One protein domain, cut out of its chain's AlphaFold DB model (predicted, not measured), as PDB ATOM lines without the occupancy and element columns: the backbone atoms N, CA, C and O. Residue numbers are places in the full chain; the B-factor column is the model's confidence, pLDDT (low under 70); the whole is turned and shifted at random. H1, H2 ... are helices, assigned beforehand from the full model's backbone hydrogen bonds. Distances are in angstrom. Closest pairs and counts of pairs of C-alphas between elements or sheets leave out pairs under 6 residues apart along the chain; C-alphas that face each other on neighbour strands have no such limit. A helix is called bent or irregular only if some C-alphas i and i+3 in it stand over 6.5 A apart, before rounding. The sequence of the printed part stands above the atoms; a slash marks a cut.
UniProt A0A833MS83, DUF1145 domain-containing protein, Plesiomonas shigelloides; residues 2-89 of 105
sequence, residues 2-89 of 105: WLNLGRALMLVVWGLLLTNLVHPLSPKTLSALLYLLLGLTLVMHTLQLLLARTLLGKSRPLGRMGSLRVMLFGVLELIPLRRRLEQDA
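This is residues 2 to 89 of the 105 residues of the protein "DUF1145 domain-containing protein" of Plesiomonas shigelloides (UniProt A0A833MS83). H1 and the longer H2 meet near their linked ends as a V, and the bent H3 bridges its open side, H3a packing on H2 and H3b running out past the start of H1. The printed part has 88 residues with helices H1, H2, H3 in order and no named strand: all helix, loose, radius of gyration of the C-alphas 15.8 A. It spans 53 by 27 by 17 A.

H1, residues 2 to 22, touches H2, residues 28 to 56, with residues 17 to 21 alone, at a steep tilt of 49 degrees, opposite ways; their closest C-alphas, Leu 17 and Leu 34, are 6.2 A apart. H3, residues 64 to 88, assigned as one helix by its hydrogen bonds, is bent, C-alphas 72 and 75 being 9.6 A apart; its arms are H3a, residues 64 to 72, and H3b, residues 75 to 88. H2 and H3a form a helical hairpin, closest C-alphas His 45 and Met 71, 6.0 A. H1 and H3b only just touch, with 3 pairs of C-alphas within 8 A, the closest Leu 3 and Leu 76, 6.8 A. O i to N i+4 pairs are within hydrogen-bond range throughout H1, H2 and H3a, and 7 of 10 in H3b.

H1 begins at C-alpha 2 (7.832, 98.510, 18.157) and measures 30.7 A, H2 41.1 A, H3a 12.8 A; H3b, 20.6 A, ends at C-alpha 88 (-8.303, 85.231, 28.981).

The farthest C-alphas, Ser 26 and Ala 89, are 53.2 A apart. The printed part has no cut and no long link. Of its residues 44 have pLDDT under 70, among them 53 to 70 and 72 to 89.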
ATOM      1  N   TRP A   2       7.325  97.430  17.278       56.47
ATOM      2  CA  TRP A   2       7.832  98.510  18.157       56.47
ATOM      3  C   TRP A   2       8.331  98.079  19.554       56.47
ATOM      4  O   TRP A   2       9.275  98.651  20.087       56.47
ATOM      5  N   LEU A   3       7.732  97.037  20.145       66.31
ATOM      6  CA  LEU A   3       8.112  96.541  21.478       66.31
ATOM      7  C   LEU A   3       9.555  96.007  21.520       66.31
ATOM      8  O   LEU A   3      10.260  96.157  22.517       66.31
ATOM      9  N   ASN A   4      10.009  95.413  20.415       67.94
ATOM     10  CA  ASN A   4      11.365  94.889  20.293       67.94
ATOM     11  C   ASN A   4      12.383  96.030  20.195       67.94
ATOM     12  O   ASN A   4      13.492  95.885  20.695       67.94
ATOM     13  N   LEU A   5      11.982  97.171  19.626       74.06
ATOM     14  CA  LEU A   5      12.813  98.366  19.531       74.06
ATOM     15  C   LEU A   5      13.085  98.960  20.919       74.06
ATOM     16  O   LEU A   5      14.227  99.265  21.242       74.06
ATOM     17  N   GLY A   6      12.062  99.017  21.781       69.56
ATOM     18  CA  GLY A   6      12.235  99.413  23.183       69.56
ATOM     19  C   GLY A   6      13.151  98.462  23.966       69.56
ATOM     20  O   GLY A   6      13.985  98.913  24.748       69.56
ATOM     21  N   ARG A   7      13.055  97.144  23.719       73.12
ATOM     22  CA  ARG A   7      13.953  96.147  24.338       73.12
ATOM     23  C   ARG A   7      15.392  96.280  23.844       73.12
ATOM     24  O   ARG A   7      16.311  96.141  24.644       73.12
ATOM     25  N   ALA A   8      15.577  96.533  22.551       79.25
ATOM     26  CA  ALA A   8      16.889  96.757  21.960       79.25
ATOM     27  C   ALA A   8      17.527  98.029  22.527       79.25
ATOM     28  O   ALA A   8      18.676  97.989  22.950       79.25
ATOM     29  N   LEU A   9      16.762  99.120  22.635       81.00
ATOM     30  CA  LEU A   9      17.240 100.373  23.214       81.00
ATOM     31  C   LEU A   9      17.672 100.198  24.676       81.00
ATOM     32  O   LEU A   9      18.744 100.667  25.043       81.00
ATOM     33  N   MET A  10      16.901  99.470  25.495       80.12
ATOM     34  CA  MET A  10      17.311  99.199  26.879       80.12
ATOM     35  C   MET A  10      18.565  98.334  26.982       80.12
ATOM     36  O   MET A  10      19.394  98.588  27.850       80.12
ATOM     37  N   LEU A  11      18.747  97.356  26.090       82.00
ATOM     38  CA  LEU A  11      19.992  96.583  26.022       82.00
ATOM     39  C   LEU A  11      21.184  97.446  25.600       82.00
ATOM     40  O   LEU A  11      22.268  97.272  26.149       82.00
ATOM     41  N   VAL A  12      20.988  98.384  24.669       83.44
ATOM     42  CA  VAL A  12      22.026  99.342  24.257       83.44
ATOM     43  C   VAL A  12      22.415 100.240  25.426       83.44
ATOM     44  O   VAL A  12      23.601 100.397  25.696       83.44
ATOM     45  N   VAL A  13      21.434 100.777  26.154       81.75
ATOM     46  CA  VAL A  13      21.671 101.604  27.344       81.75
ATOM     47  C   VAL A  13      22.412 100.787  28.405       81.75
ATOM     48  O   VAL A  13      23.519 101.156  28.779       81.75
ATOM     49  N   TRP A  14      21.902  99.621  28.813       84.25
ATOM     50  CA  TRP A  14      22.591  98.741  29.767       84.25
ATOM     51  C   TRP A  14      24.017  98.384  29.332       84.25
ATOM     52  O   TRP A  14      24.937  98.446  30.147       84.25
ATOM     53  N   GLY A  15      24.213  98.060  28.053       84.62
ATOM     54  CA  GLY A  15      25.527  97.782  27.481       84.62
ATOM     55  C   GLY A  15      26.468  98.980  27.576       84.62
ATOM     56  O   GLY A  15      27.617  98.814  27.973       84.62
ATOM     57  N   LEU A  16      25.983 100.190  27.292       81.94
ATOM     58  CA  LEU A  16      26.765 101.422  27.395       81.94
ATOM     59  C   LEU A  16      27.163 101.722  28.848       81.94
ATOM     60  O   LEU A  16      28.314 102.072  29.108       81.94
ATOM     61  N   LEU A  17      26.245 101.534  29.802       82.00
ATOM     62  CA  LEU A  17      26.536 101.748  31.220       82.00
ATOM     63  C   LEU A  17      27.489 100.683  31.800       82.00
ATOM     64  O   LEU A  17      28.384 101.044  32.563       82.00
ATOM     65  N   LEU A  18      27.353  99.401  31.426       82.81
ATOM     66  CA  LEU A  18      28.310  98.349  31.821       82.81
ATOM     67  C   LEU A  18      29.675  98.557  31.169       82.81
ATOM     68  O   LEU A  18      30.698  98.403  31.828       82.81
ATOM     69  N   THR A  19      29.703  98.927  29.889       81.00
ATOM     70  CA  THR A  19      30.963  99.224  29.196       81.00
ATOM     71  C   THR A  19      31.666 100.401  29.866       81.00
ATOM     72  O   THR A  19      32.870 100.330  30.073       81.00
ATOM     73  N   ASN A  20      30.925 101.423  30.316       80.62
ATOM     74  CA  ASN A  20      31.478 102.530  31.100       80.62
ATOM     75  C   ASN A  20      32.034 102.105  32.476       80.62
ATOM     76  O   ASN A  20      32.932 102.770  32.984       80.62
ATOM     77  N   LEU A  21      31.532 101.017  33.074       77.38
ATOM     78  CA  LEU A  21      32.047 100.472  34.338       77.38
ATOM     79  C   LEU A  21      33.414  99.784  34.163       77.38
ATOM     80  O   LEU A  21      34.246  99.850  35.062       77.38
ATOM     81  N   VAL A  22      33.641  99.126  33.018       75.94
ATOM     82  CA  VAL A  22      34.884  98.380  32.726       75.94
ATOM     83  C   VAL A  22      35.916  99.250  32.001       75.94
ATOM     84  O   VAL A  22      37.111  99.146  32.264       75.94
ATOM     85  N   HIS A  23      35.462 100.122  31.103       68.88
ATOM     86  CA  HIS A  23      36.296 101.034  30.333       68.88
ATOM     87  C   HIS A  23      35.722 102.454  30.451       68.88
ATOM     88  O   HIS A  23      34.798 102.803  29.706       68.88
ATOM     89  N   PRO A  24      36.225 103.288  31.381       70.62
ATOM     90  CA  PRO A  24      35.749 104.657  31.513       70.62
ATOM     91  C   PRO A  24      35.982 105.380  30.186       70.62
ATOM     92  O   PRO A  24      37.116 105.495  29.714       70.62
ATOM     93  N   LEU A  25      34.894 105.807  29.540       63.28
ATOM     94  CA  LEU A  25      34.970 106.574  28.306       63.28
ATOM     95  C   LEU A  25      35.727 107.867  28.625       63.28
ATOM     96  O   LEU A  25      35.377 108.610  29.536       63.28
ATOM     97  N   SER A  26      36.809 108.088  27.888       53.78
ATOM     98  CA  SER A  26      37.943 108.945  28.240       53.78
ATOM     99  C   SER A  26      37.664 110.425  28.596       53.78
ATOM    100  O   SER A  26      38.551 111.044  29.191       53.78
ATOM    101  N   PRO A  27      36.491 111.046  28.337       71.44
ATOM    102  CA  PRO A  27      36.129 112.306  28.984       71.44
ATOM    103  C   PRO A  27      35.650 112.077  30.428       71.44
ATOM    104  O   PRO A  27      34.567 111.533  30.653       71.44
ATOM    105  N   LYS A  28      36.393 112.594  31.421       69.06
ATOM    106  CA  LYS A  28      36.027 112.539  32.858       69.06
ATOM    107  C   LYS A  28      34.566 112.939  33.137       69.06
ATOM    108  O   LYS A  28      33.918 112.340  33.990       69.06
ATOM    109  N   THR A  29      34.034 113.914  32.397       75.31
ATOM    110  CA  THR A  29      32.652 114.400  32.537       75.31
ATOM    111  C   THR A  29      31.607 113.383  32.067       75.31
ATOM    112  O   THR A  29      30.594 113.194  32.739       75.31
ATOM    113  N   LEU A  30      31.845 112.698  30.942       81.00
ATOM    114  CA  LEU A  30      30.898 111.728  30.379       81.00
ATOM    115  C   LEU A  30      30.784 110.494  31.280       81.00
ATOM    116  O   LEU A  30      29.675 110.053  31.576       81.00
ATOM    117  N   SER A  31      31.909 109.976  31.783       80.44
ATOM    118  CA  SER A  31      31.882 108.844  32.714       80.44
ATOM    119  C   SER A  31      31.183 109.176  34.030       80.44
ATOM    120  O   SER A  31      30.430 108.341  34.521       80.44
ATOM    121  N   ALA A  32      31.365 110.378  34.587       81.69
ATOM    122  CA  ALA A  32      30.657 110.795  35.801       81.69
ATOM    123  C   ALA A  32      29.129 110.837  35.597       81.69
ATOM    124  O   ALA A  32      28.378 110.341  36.437       81.69
ATOM    125  N   LEU A  33      28.676 111.351  34.447       85.38
ATOM    126  CA  LEU A  33      27.270 111.313  34.032       85.38
ATOM    127  C   LEU A  33      26.750 109.879  33.910       85.38
ATOM    128  O   LEU A  33      25.666 109.593  34.406       85.38
ATOM    129  N   LEU A  34      27.519 108.975  33.303       85.06
ATOM    130  CA  LEU A  34      27.140 107.569  33.138       85.06
ATOM    131  C   LEU A  34      27.124 106.799  34.467       85.06
ATOM    132  O   LEU A  34      26.239 105.971  34.664       85.06
ATOM    133  N   TYR A  35      28.029 107.099  35.405       83.94
ATOM    134  CA  TYR A  35      27.983 106.555  36.769       83.94
ATOM    135  C   TYR A  35      26.756 107.047  37.541       83.94
ATOM    136  O   TYR A  35      26.081 106.249  38.195       83.94
ATOM    137  N   LEU A  36      26.430 108.338  37.430       88.62
ATOM    138  CA  LEU A  36      25.228 108.902  38.041       88.62
ATOM    139  C   LEU A  36      23.957 108.316  37.412       88.62
ATOM    140  O   LEU A  36      23.046 107.923  38.138       88.62
ATOM    141  N   LEU A  37      23.914 108.191  36.080       87.00
ATOM    142  CA  LEU A  37      22.831 107.517  35.363       87.00
ATOM    143  C   LEU A  37      22.699 106.059  35.801       87.00
ATOM    144  O   LEU A  37      21.576 105.599  35.973       87.00
ATOM    145  N   LEU A  38      23.811 105.343  36.005       85.88
ATOM    146  CA  LEU A  38      23.802 103.952  36.461       85.88
ATOM    147  C   LEU A  38      23.174 103.841  37.842       85.88
ATOM    148  O   LEU A  38      22.236 103.069  38.024       85.88
ATOM    149  N   GLY A  39      23.651 104.656  38.787       86.94
ATOM    150  CA  GLY A  39      23.123 104.696  40.146       86.94
ATOM    151  C   GLY A  39      21.642 105.072  40.176       86.94
ATOM    152  O   GLY A  39      20.834 104.359  40.773       86.94
ATOM    153  N   LEU A  40      21.261 106.140  39.472       88.75
ATOM    154  CA  LEU A  40      19.877 106.607  39.428       88.75
ATOM    155  C   LEU A  40      18.952 105.586  38.756       88.75
ATOM    156  O   LEU A  40      17.861 105.324  39.259       88.75
ATOM    157  N   THR A  41      19.396 104.968  37.658       83.69
ATOM    158  CA  THR A  41      18.638 103.932  36.942       83.69
ATOM    159  C   THR A  41      18.409 102.723  37.836       83.69
ATOM    160  O   THR A  41      17.278 102.244  37.893       83.69
ATOM    161  N   LEU A  42      19.427 102.268  38.576       84.44
ATOM    162  CA  LEU A  42      19.298 101.151  39.516       84.44
ATOM    163  C   LEU A  42      18.281 101.461  40.619       84.44
ATOM    164  O   LEU A  42      17.377 100.662  40.869       84.44
ATOM    165  N   VAL A  43      18.392 102.635  41.248       87.50
ATOM    166  CA  VAL A  43      17.492 103.056  42.331       87.50
ATOM    167  C   VAL A  43      16.061 103.189  41.818       87.50
ATOM    168  O   VAL A  43      15.144 102.589  42.385       87.50
ATOM    169  N   MET A  44      15.865 103.912  40.713       83.75
ATOM    170  CA  MET A  44      14.542 104.106  40.128       83.75
ATOM    171  C   MET A  44      13.930 102.797  39.644       83.75
ATOM    172  O   MET A  44      12.765 102.573  39.933       83.75
ATOM    173  N   HIS A  45      14.672 101.907  38.982       79.00
ATOM    174  CA  HIS A  45      14.114 100.635  38.503       79.00
ATOM    175  C   HIS A  45      13.733  99.706  39.654       79.00
ATOM    176  O   HIS A  45      12.690  99.056  39.597       79.00
ATOM    177  N   THR A  46      14.538  99.662  40.718       80.38
ATOM    178  CA  THR A  46      14.225  98.836  41.894       80.38
ATOM    179  C   THR A  46      12.974  99.361  42.600       80.38
ATOM    180  O   THR A  46      12.084  98.584  42.951       80.38
ATOM    181  N   LEU A  47      12.863 100.686  42.742       83.69
ATOM    182  CA  LEU A  47      11.704 101.343  43.341       83.69
ATOM    183  C   LEU A  47      10.452 101.212  42.459       83.69
ATOM    184  O   LEU A  47       9.404 100.797  42.943       83.69
ATOM    185  N   GLN A  48      10.563 101.487  41.159       76.06
ATOM    186  CA  GLN A  48       9.489 101.320  40.175       76.06
ATOM    187  C   GLN A  48       8.968  99.880  40.157       76.06
ATOM    188  O   GLN A  48       7.759  99.669  40.083       76.06
ATOM    189  N   LEU A  49       9.850  98.885  40.286       74.81
ATOM    190  CA  LEU A  49       9.464  97.478  40.374       74.81
ATOM    191  C   LEU A  49       8.770  97.139  41.696       74.81
ATOM    192  O   LEU A  49       7.808  96.368  41.702       74.81
ATOM    193  N   LEU A  50       9.248  97.695  42.810       77.00
ATOM    194  CA  LEU A  50       8.637  97.503  44.121       77.00
ATOM    195  C   LEU A  50       7.225  98.097  44.155       77.00
ATOM    196  O   LEU A  50       6.292  97.405  44.554       77.00
ATOM    197  N   LEU A  51       7.054  99.323  43.650       77.19
ATOM    198  CA  LEU A  51       5.746  99.963  43.506       77.19
ATOM    199  C   LEU A  51       4.845  99.190  42.541       77.19
ATOM    200  O   LEU A  51       3.677  98.968  42.837       77.19
ATOM    201  N   ALA A  52       5.367  98.726  41.403       71.31
ATOM    202  CA  ALA A  52       4.589  97.901  40.485       71.31
ATOM    203  C   ALA A  52       4.130  96.600  41.160       71.31
ATOM    204  O   ALA A  52       2.983  96.198  41.004       71.31
ATOM    205  N   ARG A  53       4.981  95.954  41.960       67.62
ATOM    206  CA  ARG A  53       4.604  94.754  42.719       67.62
ATOM    207  C   ARG A  53       3.544  95.022  43.780       67.62
ATOM    208  O   ARG A  53       2.670  94.180  43.950       67.62
ATOM    209  N   THR A  54       3.602  96.152  44.481       69.12
ATOM    210  CA  THR A  54       2.598  96.494  45.500       69.12
ATOM    211  C   THR A  54       1.275  96.931  44.869       69.12
ATOM    212  O   THR A  54       0.219  96.521  45.342       69.12
ATOM    213  N   LEU A  55       1.319  97.685  43.766       65.81
ATOM    214  CA  LEU A  55       0.137  98.186  43.055       65.81
ATOM    215  C   LEU A  55      -0.548  97.108  42.192       65.81
ATOM    216  O   LEU A  55      -1.774  97.046  42.162       65.81
ATOM    217  N   LEU A  56       0.208  96.232  41.516       60.50
ATOM    218  CA  LEU A  56      -0.331  95.123  40.704       60.50
ATOM    219  C   LEU A  56      -0.537  93.825  41.511       60.50
ATOM    220  O   LEU A  56      -1.140  92.869  41.013       60.50
ATOM    221  N   GLY A  57      -0.063  93.775  42.760       54.03
ATOM    222  CA  GLY A  57       0.007  92.583  43.614       54.03
ATOM    223  C   GLY A  57      -1.320  91.924  43.999       54.03
ATOM    224  O   GLY A  57      -1.298  90.929  44.718       54.03
ATOM    225  N   LYS A  58      -2.469  92.416  43.517       52.34
ATOM    226  CA  LYS A  58      -3.785  91.810  43.775       52.34
ATOM    227  C   LYS A  58      -4.297  90.884  42.655       52.34
ATOM    228  O   LYS A  58      -5.330  90.256  42.846       52.34
ATOM    229  N   SER A  59      -3.606  90.760  41.511       52.94
ATOM    230  CA  SER A  59      -4.141  90.020  40.342       52.94
ATOM    231  C   SER A  59      -3.318  88.814  39.846       52.94
ATOM    232  O   SER A  59      -3.917  87.876  39.323       52.94
ATOM    233  N   ARG A  60      -1.987  88.753  40.018       50.56
ATOM    234  CA  ARG A  60      -1.196  87.529  39.742       50.56
ATOM    235  C   ARG A  60       0.248  87.674  40.245       50.56
ATOM    236  O   ARG A  60       0.851  88.719  40.001       50.56
ATOM    237  N   PRO A  61       0.851  86.665  40.899       51.62
ATOM    238  CA  PRO A  61       2.234  86.757  41.349       51.62
ATOM    239  C   PRO A  61       3.185  86.791  40.147       51.62
ATOM    240  O   PRO A  61       3.363  85.801  39.438       51.62
ATOM    241  N   LEU A  62       3.831  87.937  39.924       57.41
ATOM    242  CA  LEU A  62       5.009  88.042  39.064       57.41
ATOM    243  C   LEU A  62       6.107  87.151  39.668       57.41
ATOM    244  O   LEU A  62       6.727  87.513  40.675       57.41
ATOM    245  N   GLY A  63       6.325  85.970  39.080       60.25
ATOM    246  CA  GLY A  63       7.372  85.039  39.506       60.25
ATOM    247  C   GLY A  63       8.723  85.753  39.637       60.25
ATOM    248  O   GLY A  63       9.021  86.675  38.874       60.25
ATOM    249  N   ARG A  64       9.554  85.352  40.609       57.62
ATOM    250  CA  ARG A  64      10.839  86.023  40.925       57.62
ATOM    251  C   ARG A  64      11.711  86.262  39.682       57.62
ATOM    252  O   ARG A  64      12.308  87.326  39.560       57.62
ATOM    253  N   MET A  65      11.683  85.325  38.733       56.69
ATOM    254  CA  MET A  65      12.387  85.407  37.448       56.69
ATOM    255  C   MET A  65      11.822  86.480  36.496       56.69
ATOM    256  O   MET A  65      12.580  87.161  35.809       56.69
ATOM    257  N   GLY A  66      10.496  86.655  36.465       63.75
ATOM    258  CA  GLY A  66       9.827  87.695  35.673       63.75
ATOM    259  C   GLY A  66      10.116  89.086  36.227       63.75
ATOM    260  O   GLY A  66      10.429  90.003  35.486       63.75
ATOM    261  N   SER A  67      10.165  89.222  37.551       63.38
ATOM    262  CA  SER A  67      10.490  90.501  38.183       63.38
ATOM    263  C   SER A  67      11.925  90.970  37.921       63.38
ATOM    264  O   SER A  67      12.138  92.158  37.711       63.38
ATOM    265  N   LEU A  68      12.893  90.049  37.889       65.56
ATOM    266  CA  LEU A  68      14.274  90.339  37.478       65.56
ATOM    267  C   LEU A  68      14.353  90.738  35.998       65.56
ATOM    268  O   LEU A  68      15.083  91.659  35.642       65.56
ATOM    269  N   ARG A  69      13.563  90.094  35.129       69.31
ATOM    270  CA  ARG A  69      13.471  90.483  33.714       69.31
ATOM    271  C   ARG A  69      12.816  91.847  33.519       69.31
ATOM    272  O   ARG A  69      13.319  92.611  32.707       69.31
ATOM    273  N   VAL A  70      11.771  92.181  34.276       67.56
ATOM    274  CA  VAL A  70      11.159  93.525  34.299       67.56
ATOM    275  C   VAL A  70      12.149  94.566  34.827       67.56
ATOM    276  O   VAL A  70      12.159  95.693  34.354       67.56
ATOM    277  N   MET A  71      13.026  94.200  35.761       70.50
ATOM    278  CA  MET A  71      14.078  95.093  36.249       70.50
ATOM    279  C   MET A  71      15.119  95.420  35.168       70.50
ATOM    280  O   MET A  71      15.530  96.567  35.047       70.50
ATOM    281  N   LEU A  72      15.527  94.427  34.367       68.44
ATOM    282  CA  LEU A  72      16.509  94.615  33.289       68.44
ATOM    283  C   LEU A  72      15.904  95.223  32.012       68.44
ATOM    284  O   LEU A  72      16.568  95.997  31.333       68.44
ATOM    285  N   PHE A  73      14.662  94.875  31.666       68.88
ATOM    286  CA  PHE A  73      14.010  95.282  30.410       68.88
ATOM    287  C   PHE A  73      12.897  96.334  30.580       68.88
ATOM    288  O   PHE A  73      12.340  96.800  29.582       68.88
ATOM    289  N   GLY A  74      12.560  96.721  31.811       67.62
ATOM    290  CA  GLY A  74      11.513  97.691  32.137       67.62
ATOM    291  C   GLY A  74      10.074  97.174  31.960       67.62
ATOM    292  O   GLY A  74       9.804  95.974  31.864       67.62
ATOM    293  N   VAL A  75       9.129  98.122  31.857       62.00
ATOM    294  CA  VAL A  75       7.668  97.937  31.655       62.00
ATOM    295  C   VAL A  75       7.298  97.106  30.412       62.00
ATOM    296  O   VAL A  75       6.172  96.628  30.288       62.00
ATOM    297  N   LEU A  76       8.230  96.877  29.489       61.78
ATOM    298  CA  LEU A  76       7.978  96.172  28.229       61.78
ATOM    299  C   LEU A  76       7.577  94.695  28.420       61.78
ATOM    300  O   LEU A  76       6.940  94.124  27.536       61.78
ATOM    301  N   GLU A  77       7.889  94.085  29.569       66.19
ATOM    302  CA  GLU A  77       7.428  92.733  29.945       66.19
ATOM    303  C   GLU A  77       5.983  92.723  30.489       66.19
ATOM    304  O   GLU A  77       5.292  91.709  30.403       66.19
ATOM    305  N   LEU A  78       5.469  93.868  30.957       64.75
ATOM    306  CA  LEU A  78       4.084  93.993  31.436       64.75
ATOM    307  C   LEU A  78       3.069  94.004  30.282       64.75
ATOM    308  O   LEU A  78       1.913  93.629  30.470       64.75
ATOM    309  N   ILE A  79       3.493  94.374  29.069       65.31
ATOM    310  CA  ILE A  79       2.633  94.393  27.875       65.31
ATOM    311  C   ILE A  79       2.172  92.986  27.449       65.31
ATOM    312  O   ILE A  79       0.970  92.807  27.244       65.31
ATOM    313  N   PRO A  80       3.040  91.963  27.322       62.41
ATOM    314  CA  PRO A  80       2.580  90.607  27.028       62.41
ATOM    315  C   PRO A  80       1.747  90.006  28.167       62.41
ATOM    316  O   PRO A  80       0.813  89.260  27.882       62.41
ATOM    317  N   LEU A  81       2.017  90.357  29.431       65.12
ATOM    318  CA  LEU A  81       1.182  89.926  30.557       65.12
ATOM    319  C   LEU A  81      -0.234  90.518  30.469       65.12
ATOM    320  O   LEU A  81      -1.209  89.782  30.611       65.12
ATOM    321  N   ARG A  82      -0.352  91.815  30.154       62.97
ATOM    322  CA  ARG A  82      -1.642  92.489  29.932       62.97
ATOM    323  C   ARG A  82      -2.410  91.880  28.761       62.97
ATOM    324  O   ARG A  82      -3.598  91.628  28.896       62.97
ATOM    325  N   ARG A  83      -1.726  91.552  27.657       61.66
ATOM    326  CA  ARG A  83      -2.347  90.868  26.509       61.66
ATOM    327  C   ARG A  83      -2.887  89.486  26.864       61.66
ATOM    328  O   ARG A  83      -3.955  89.135  26.387       61.66
ATOM    329  N   ARG A  84      -2.179  88.713  27.697       62.62
ATOM    330  CA  ARG A  84      -2.683  87.412  28.165       62.62
ATOM    331  C   ARG A  84      -3.925  87.575  29.040       62.62
ATOM    332  O   ARG A  84      -4.892  86.864  28.826       62.62
ATOM    333  N   LEU A  85      -3.935  88.560  29.938       64.06
ATOM    334  CA  LEU A  85      -5.113  88.877  30.755       64.06
ATOM    335  C   LEU A  85      -6.307  89.346  29.903       64.06
ATOM    336  O   LEU A  85      -7.433  88.946  30.166       64.06
ATOM    337  N   GLU A  86      -6.075  90.154  28.865       65.44
ATOM    338  CA  GLU A  86      -7.115  90.589  27.916       65.44
ATOM    339  C   GLU A  86      -7.629  89.449  27.024       65.44
ATOM    340  O   GLU A  86      -8.796  89.456  26.638       65.44
ATOM    341  N   GLN A  87      -6.777  88.475  26.689       61.19
ATOM    342  CA  GLN A  87      -7.158  87.283  25.927       61.19
ATOM    343  C   GLN A  87      -7.943  86.285  26.781       61.19
ATOM    344  O   GLN A  87      -8.942  85.768  26.301       61.19
ATOM    345  N   ASP A  88      -7.554  86.073  28.039       59.56
ATOM    346  CA  ASP A  88      -8.303  85.231  28.981       59.56
ATOM    347  C   ASP A  88      -9.653  85.879  29.367       59.56
ATOM    348  O   ASP A  88     -10.635  85.182  29.612       59.56
ATOM    349  N   ALA A  89      -9.726  87.219  29.377       62.31
ATOM    350  CA  ALA A  89     -10.955  87.987  29.595       62.31
ATOM    351  C   ALA A  89     -11.822  88.154  28.334       62.31
ATOM    352  O   ALA A  89     -12.942  88.661  28.431       62.31
TER     353      ALA A  89